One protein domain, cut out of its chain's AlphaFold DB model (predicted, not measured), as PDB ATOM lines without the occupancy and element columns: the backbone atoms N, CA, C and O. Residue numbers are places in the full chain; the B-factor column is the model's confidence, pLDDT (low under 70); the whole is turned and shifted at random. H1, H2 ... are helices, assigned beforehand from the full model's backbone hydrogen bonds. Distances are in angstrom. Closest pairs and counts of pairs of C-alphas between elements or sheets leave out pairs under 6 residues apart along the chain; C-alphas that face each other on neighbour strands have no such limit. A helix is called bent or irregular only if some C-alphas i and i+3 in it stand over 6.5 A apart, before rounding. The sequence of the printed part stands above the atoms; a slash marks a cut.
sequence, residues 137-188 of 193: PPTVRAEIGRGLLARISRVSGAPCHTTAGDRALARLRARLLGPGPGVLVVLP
ATOM      1  N   PRO A 137     -48.991 -22.854 -27.966       59.75
ATOM      2  CA  PRO A 137     -47.554 -22.962 -27.809       59.75
ATOM      3  C   PRO A 137     -47.040 -21.753 -27.011       59.75
ATOM      4  O   PRO A 137     -47.638 -20.670 -27.059       59.75
ATOM      5  N   PRO A 138     -45.920 -21.883 -26.280       60.22
ATOM      6  CA  PRO A 138     -45.342 -20.780 -25.508       60.22
ATOM      7  C   PRO A 138     -45.037 -19.540 -26.371       60.22
ATOM      8  O   PRO A 138     -45.058 -18.419 -25.863       60.22
ATOM      9  N   THR A 139     -44.836 -19.721 -27.681       57.53
ATOM     10  CA  THR A 139     -44.625 -18.644 -28.659       57.53
ATOM     11  C   THR A 139     -45.847 -17.735 -28.811       57.53
ATOM     12  O   THR A 139     -45.693 -16.518 -28.776       57.53
ATOM     13  N   VAL A 140     -47.067 -18.286 -28.857       60.56
ATOM     14  CA  VAL A 140     -48.311 -17.495 -28.976       60.56
ATOM     15  C   VAL A 140     -48.572 -16.682 -27.704       60.56
ATOM     16  O   VAL A 140     -49.029 -15.542 -27.771       60.56
ATOM     17  N   ARG A 141     -48.210 -17.215 -26.528       64.50
ATOM     18  CA  ARG A 141     -48.317 -16.469 -25.257       64.50
ATOM     19  C   ARG A 141     -47.349 -15.290 -25.207       64.50
ATOM     20  O   ARG A 141     -47.722 -14.222 -24.728       64.50
ATOM     21  N   ALA A 142     -46.128 -15.470 -25.713       65.94
ATOM     22  CA  ALA A 142     -45.149 -14.394 -25.804       65.94
ATOM     23  C   ALA A 142     -45.590 -13.308 -26.801       65.94
ATOM     24  O   ALA A 142     -45.459 -12.124 -26.497       65.94
ATOM     25  N   GLU A 143     -46.165 -13.698 -27.943       68.69
ATOM     26  CA  GLU A 143     -46.705 -12.779 -28.955       68.69
ATOM     27  C   GLU A 143     -47.816 -11.889 -28.372       68.69
ATOM     28  O   GLU A 143     -47.746 -10.659 -28.434       68.69
ATOM     29  N   ILE A 144     -48.802 -12.509 -27.709       73.31
ATOM     30  CA  ILE A 144     -49.910 -11.801 -27.051       73.31
ATOM     31  C   ILE A 144     -49.382 -10.904 -25.927       73.31
ATOM     32  O   ILE A 144     -49.801  -9.752 -25.813       73.31
ATOM     33  N   GLY A 145     -48.433 -11.393 -25.121       73.00
ATOM     34  CA  GLY A 145     -47.818 -10.620 -24.041       73.00
ATOM     35  C   GLY A 145     -47.106  -9.361 -24.543       73.00
ATOM     36  O   GLY A 145     -47.311  -8.280 -23.990       73.00
ATOM     37  N   ARG A 146     -46.328  -9.466 -25.632       77.19
ATOM     38  CA  ARG A 146     -45.677  -8.308 -26.274       77.19
ATOM     39  C   ARG A 146     -46.702  -7.337 -26.856       77.19
ATOM     40  O   ARG A 146     -46.575  -6.131 -26.652       77.19
ATOM     41  N   GLY A 147     -47.738  -7.847 -27.526       78.69
ATOM     42  CA  GLY A 147     -48.811  -7.026 -28.092       78.69
ATOM     43  C   GLY A 147     -49.608  -6.265 -27.027       78.69
ATOM     44  O   GLY A 147     -49.927  -5.088 -27.210       78.69
ATOM     45  N   LEU A 148     -49.885  -6.906 -25.888       81.69
ATOM     46  CA  LEU A 148     -50.551  -6.275 -24.752       81.69
ATOM     47  C   LEU A 148     -49.651  -5.217 -24.104       81.69
ATOM     48  O   LEU A 148     -50.102  -4.094 -23.880       81.69
ATOM     49  N   LEU A 149     -48.371  -5.527 -23.881       81.19
ATOM     50  CA  LEU A 149     -47.407  -4.576 -23.326       81.19
ATOM     51  C   LEU A 149     -47.263  -3.331 -24.214       81.19
ATOM     52  O   LEU A 149     -47.290  -2.223 -23.694       81.19
ATOM     53  N   ALA A 150     -47.210  -3.500 -25.540       80.88
ATOM     54  CA  ALA A 150     -47.152  -2.395 -26.501       80.88
ATOM     55  C   ALA A 150     -48.429  -1.527 -26.526       80.88
ATOM     56  O   ALA A 150     -48.405  -0.363 -26.935       80.88
ATOM     57  N   ARG A 151     -49.583  -2.081 -26.132       80.94
ATOM     58  CA  ARG A 151     -50.823  -1.306 -25.955       80.94
ATOM     59  C   ARG A 151     -50.821  -0.547 -24.632       80.94
ATOM     60  O   ARG A 151     -51.205   0.617 -24.617       80.94
ATOM     61  N   ILE A 152     -50.364  -1.175 -23.553       81.38
ATOM     62  CA  ILE A 152     -50.285  -0.531 -22.238       81.38
ATOM     63  C   ILE A 152     -49.252   0.603 -22.270       81.38
ATOM     64  O   ILE A 152     -49.561   1.716 -21.847       81.38
ATOM     65  N   SER A 153     -48.075   0.371 -22.864       79.88
ATOM     66  CA  SER A 153     -47.002   1.367 -22.965       79.88
ATOM     67  C   SER A 153     -47.402   2.616 -23.751       79.88
ATOM     68  O   SER A 153     -46.899   3.701 -23.466       79.88
ATOM     69  N   ARG A 154     -48.351   2.509 -24.693       79.12
ATOM     70  CA  ARG A 154     -48.928   3.680 -25.378       79.12
ATOM     71  C   ARG A 154     -49.645   4.630 -24.420       79.12
ATOM     72  O   ARG A 154     -49.651   5.832 -24.659       79.12
ATOM     73  N   VAL A 155     -50.250   4.109 -23.354       81.75
ATOM     74  CA  VAL A 155     -51.024   4.909 -22.393       81.75
ATOM     75  C   VAL A 155     -50.185   5.301 -21.176       81.75
ATOM     76  O   VAL A 155     -50.332   6.421 -20.686       81.75
ATOM     77  N   SER A 156     -49.313   4.409 -20.695       80.44
ATOM     78  CA  SER A 156     -48.487   4.617 -19.495       80.44
ATOM     79  C   SER A 156     -47.127   5.271 -19.762       80.44
ATOM     80  O   SER A 156     -46.513   5.778 -18.827       80.44
ATOM     81  N   GLY A 157     -46.646   5.260 -21.007       78.81
ATOM     82  CA  GLY A 157     -45.277   5.638 -21.373       78.81
ATOM     83  C   GLY A 157     -44.335   4.432 -21.480       78.81
ATOM     84  O   GLY A 157     -44.706   3.299 -21.151       78.81
ATOM     85  N   ALA A 158     -43.116   4.677 -21.974       79.94
ATOM     86  CA  ALA A 158     -42.097   3.644 -22.159       79.94
ATOM     87  C   ALA A 158     -41.669   3.021 -20.814       79.94
ATOM     88  O   ALA A 158     -41.643   3.732 -19.807       79.94
ATOM     89  N   PRO A 159     -41.323   1.720 -20.776       82.56
ATOM     90  CA  PRO A 159     -40.845   1.076 -19.558       82.56
ATOM     91  C   PRO A 159     -39.657   1.799 -18.917       82.56
ATOM     92  O   PRO A 159     -38.757   2.283 -19.604       82.56
ATOM     93  N   CYS A 160     -39.652   1.862 -17.587       82.56
ATOM     94  CA  CYS A 160     -38.561   2.475 -16.843       82.56
ATOM     95  C   CYS A 160     -37.346   1.539 -16.839       82.56
ATOM     96  O   CYS A 160     -37.443   0.420 -16.339       82.56
ATOM     97  N   HIS A 161     -36.204   2.022 -17.331       82.38
ATOM     98  CA  HIS A 161     -34.953   1.266 -17.378       82.38
ATOM     99  C   HIS A 161     -33.838   1.992 -16.627       82.38
ATOM    100  O   HIS A 161     -33.542   3.155 -16.895       82.38
ATOM    101  N   THR A 162     -33.216   1.287 -15.681       86.25
ATOM    102  CA  THR A 162     -31.979   1.705 -15.009       86.25
ATOM    103  C   THR A 162     -31.162   0.462 -14.674       86.25
ATOM    104  O   THR A 162     -31.714  -0.562 -14.277       86.25
ATOM    105  N   THR A 163     -29.836   0.555 -14.747       83.94
ATOM    106  CA  THR A 163     -28.934  -0.583 -14.487       83.94
ATOM    107  C   THR A 163     -29.112  -1.198 -13.093       83.94
ATOM    108  O   THR A 163     -28.997  -2.414 -12.934       83.94
ATOM    109  N   ALA A 164     -29.415  -0.389 -12.075       85.44
ATOM    110  CA  ALA A 164     -29.718  -0.875 -10.728       85.44
ATOM    111  C   ALA A 164     -31.125  -1.494 -10.627       85.44
ATOM    112  O   ALA A 164     -31.286  -2.561 -10.025       85.44
ATOM    113  N   GLY A 165     -32.129  -0.862 -11.246       85.38
ATOM    114  CA  GLY A 165     -33.516  -1.328 -11.249       85.38
ATOM    115  C   GLY A 165     -33.689  -2.662 -11.966       85.38
ATOM    116  O   GLY A 165     -34.299  -3.572 -11.411       85.38
ATOM    117  N   ASP A 166     -33.070  -2.831 -13.135       86.94
ATOM    118  CA  ASP A 166     -33.162  -4.064 -13.926       86.94
ATOM    119  C   ASP A 166     -32.567  -5.266 -13.169       86.94
ATOM    120  O   ASP A 166     -33.129  -6.366 -13.174       86.94
ATOM    121  N   ARG A 167     -31.471  -5.056 -12.424       85.56
ATOM    122  CA  ARG A 167     -30.868  -6.090 -11.563       85.56
ATOM    123  C   ARG A 167     -31.778  -6.478 -10.397       85.56
ATOM    124  O   ARG A 167     -31.899  -7.665 -10.088       85.56
ATOM    125  N   ALA A 168     -32.408  -5.503  -9.741       87.19
ATOM    126  CA  ALA A 168     -33.361  -5.767  -8.662       87.19
ATOM    127  C   ALA A 168     -34.604  -6.512  -9.185       87.19
ATOM    128  O   ALA A 168     -35.048  -7.492  -8.581       87.19
ATOM    129  N   LEU A 169     -35.099  -6.105 -10.355       88.06
ATOM    130  CA  LEU A 169     -36.248  -6.699 -11.028       88.06
ATOM    131  C   LEU A 169     -35.987  -8.152 -11.441       88.06
ATOM    132  O   LEU A 169     -36.842  -9.013 -11.233       88.06
ATOM    133  N   ALA A 170     -34.788  -8.454 -11.949       85.50
ATOM    134  CA  ALA A 170     -34.387  -9.813 -12.307       85.50
ATOM    135  C   ALA A 170     -34.375 -10.761 -11.094       85.50
ATOM    136  O   ALA A 170     -34.861 -11.892 -11.188       85.50
ATOM    137  N   ARG A 171     -33.883 -10.295  -9.934       86.88
ATOM    138  CA  ARG A 171     -33.906 -11.075  -8.681       86.88
ATOM    139  C   ARG A 171     -35.332 -11.314  -8.190       86.88
ATOM    140  O   ARG A 171     -35.653 -12.426  -7.775       86.88
ATOM    141  N   LEU A 172     -36.185 -10.291  -8.253       86.94
ATOM    142  CA  LEU A 172     -37.590 -10.402  -7.865       86.94
ATOM    143  C   LEU A 172     -38.339 -11.396  -8.762       86.94
ATOM    144  O   LEU A 172     -39.023 -12.286  -8.261       86.94
ATOM    145  N   ARG A 173     -38.144 -11.301 -10.083       88.00
ATOM    146  CA  ARG A 173     -38.707 -12.229 -11.074       88.00
ATOM    147  C   ARG A 173     -38.333 -13.677 -10.767       88.00
ATOM    148  O   ARG A 173     -39.209 -14.534 -10.759       88.00
ATOM    149  N   ALA A 174     -37.052 -13.933 -10.500       85.31
ATOM    150  CA  ALA A 174     -36.554 -15.274 -10.208       85.31
ATOM    151  C   ALA A 174     -37.208 -15.881  -8.956       85.31
ATOM    152  O   ALA A 174     -37.505 -17.072  -8.944       85.31
ATOM    153  N   ARG A 175     -37.483 -15.061  -7.931       85.44
ATOM    154  CA  ARG A 175     -38.172 -15.501  -6.707       85.44
ATOM    155  C   ARG A 175     -39.667 -15.747  -6.911       85.44
ATOM    156  O   ARG A 175     -40.195 -16.686  -6.332       85.44
ATOM    157  N   LEU A 176     -40.344 -14.906  -7.695       85.75
ATOM    158  CA  LEU A 176     -41.803 -14.959  -7.845       85.75
ATOM    159  C   LEU A 176     -42.283 -15.973  -8.887       85.75
ATOM    160  O   LEU A 176     -43.318 -16.599  -8.692       85.75
ATOM    161  N   LEU A 177     -41.571 -16.102 -10.008       81.44
ATOM    162  CA  LEU A 177     -42.035 -16.869 -11.172       81.44
ATOM    163  C   LEU A 177     -41.274 -18.190 -11.375       81.44
ATOM    164  O   LEU A 177     -41.645 -18.972 -12.249       81.44
ATOM    165  N   GLY A 178     -40.220 -18.445 -10.595       78.75
ATOM    166  CA  GLY A 178     -39.383 -19.640 -10.722       78.75
ATOM    167  C   GLY A 178     -38.601 -19.722 -12.049       78.75
ATOM    168  O   GLY A 178     -38.505 -18.736 -12.794       78.75
ATOM    169  N   PRO A 179     -38.004 -20.889 -12.368       67.12
ATOM    170  CA  PRO A 179     -37.296 -21.133 -13.624       67.12
ATOM    171  C   PRO A 179     -38.300 -21.327 -14.775       67.12
ATOM    172  O   PRO A 179     -38.536 -22.433 -15.248       67.12
ATOM    173  N   GLY A 180     -38.932 -20.236 -15.211       67.50
ATOM    174  CA  GLY A 180     -39.909 -20.241 -16.302       67.50
ATOM    175  C   GLY A 180     -39.860 -18.982 -17.181       67.50
ATOM    176  O   GLY A 180     -39.293 -17.954 -16.774       67.50
ATOM    177  N   PRO A 181     -40.446 -19.040 -18.397       65.56
ATOM    178  CA  PRO A 181     -40.520 -17.913 -19.322       65.56
ATOM    179  C   PRO A 181     -41.586 -16.912 -18.854       65.56
ATOM    180  O   PRO A 181     -42.780 -17.085 -19.079       65.56
ATOM    181  N   GLY A 182     -41.150 -15.846 -18.192       70.62
ATOM    182  CA  GLY A 182     -42.000 -14.734 -17.769       70.62
ATOM    183  C   GLY A 182     -41.149 -13.488 -17.582       70.62
ATOM    184  O   GLY A 182     -40.013 -13.599 -17.133       70.62
ATOM    185  N   VAL A 183     -41.654 -12.312 -17.943       78.12
ATOM    186  CA  VAL A 183     -40.911 -11.044 -17.861       78.12
ATOM    187  C   VAL A 183     -41.663 -10.108 -16.921       78.12
ATOM    188  O   VAL A 183     -42.880  -9.988 -17.028       78.12
ATOM    189  N   LEU A 184     -40.948  -9.459 -16.000       82.94
ATOM    190  CA  LEU A 184     -41.493  -8.362 -15.202       82.94
ATOM    191  C   LEU A 184     -41.060  -7.047 -15.852       82.94
ATOM    192  O   LEU A 184     -39.894  -6.908 -16.215       82.94
ATOM    193  N   VAL A 185     -41.982  -6.098 -15.987       84.69
ATOM    194  CA  VAL A 185     -41.716  -4.773 -16.559       84.69
ATOM    195  C   VAL A 185     -42.315  -3.724 -15.631       84.69
ATOM    196  O   VAL A 185     -43.441  -3.888 -15.164       84.69
ATOM    197  N   VAL A 186     -41.568  -2.653 -15.359       87.31
ATOM    198  CA  VAL A 186     -42.046  -1.509 -14.575       87.31
ATOM    199  C   VAL A 186     -42.417  -0.390 -15.538       87.31
ATOM    200  O   VAL A 186     -41.606   0.018 -16.369       87.31
ATOM    201  N   LEU A 187     -43.651   0.095 -15.435       85.00
ATOM    202  CA  LEU A 187     -44.163   1.180 -16.264       85.00
ATOM    203  C   LEU A 187     -44.268   2.474 -15.450       85.00
ATOM    204  O   LEU A 187     -44.531   2.413 -14.243       85.00
ATOM    205  N   PRO A 188     -44.115   3.646 -16.089       82.12
ATOM    206  CA  PRO A 188     -44.330   4.912 -15.416       82.12
ATOM    207  C   PRO A 188     -45.797   5.029 -14.997       82.12
ATOM    208  O   PRO A 188     -46.717   4.701 -15.750       82.12
TER     209      PRO A 188
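Overview. This is residues 137 to 188 of the 193 residues of an uncharacterized protein of Rhodovulum sp. NI22 (UniProt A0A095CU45). Two helices, H1 and H2, make two opposite sides of a loose, only just flat frame, with a gap between them; the link at residues 157 to 162 crosses from one to the other, H2 folds back, and the tail after it turns again and runs through the gap between the helices. The printed part has 52 residues, with two named helices in the order H1, H2 and no named strand, and its class is all helix. It is only just loose, close to compact, with a radius of gyration of the C-alphas of 12.2 A, and it spans 29 by 25 by 14 A.

Arrangement. Begin at H1, residues 138 to 156, and go on through a short link of 6 residues to H2, residues 163 to 177. These two helices are apart: no C-alpha of the one is within 8 A of the other. Read the y column: it goes from -20.780 to 4.617 between C-alphas 138 and 156, from -0.583 to -16.869 between C-alphas 163 and 177, and from -14.734 to 4.912 between C-alphas 182 and 188. Of the O i to N i+4 pairs, 13 of 15 in H1 and 10 of 11 in H2 are within hydrogen-bond range.

Along the chain. Find C-alpha 138 at (-45.342, -20.780, -25.508); from there H1 runs 26.3 A to C-alpha 156. Find C-alpha 163 at (-28.934, -0.583, -14.487); from there H2 runs 21.2 A to C-alpha 177 at (-42.035, -16.869, -11.172). Neither helix is bent.

Size, cuts and confidence. The two C-alphas farthest apart, those of Pro 137 and Ala 164, are 33.1 A apart. The printed part has no cut. Look in the B-factor column for the model's confidence: the mean pLDDT of the printed part is 78.8, and it is under 70 at residues 137 to 143, of which 138 to 143 belong to H1, and at residues 179 to 181.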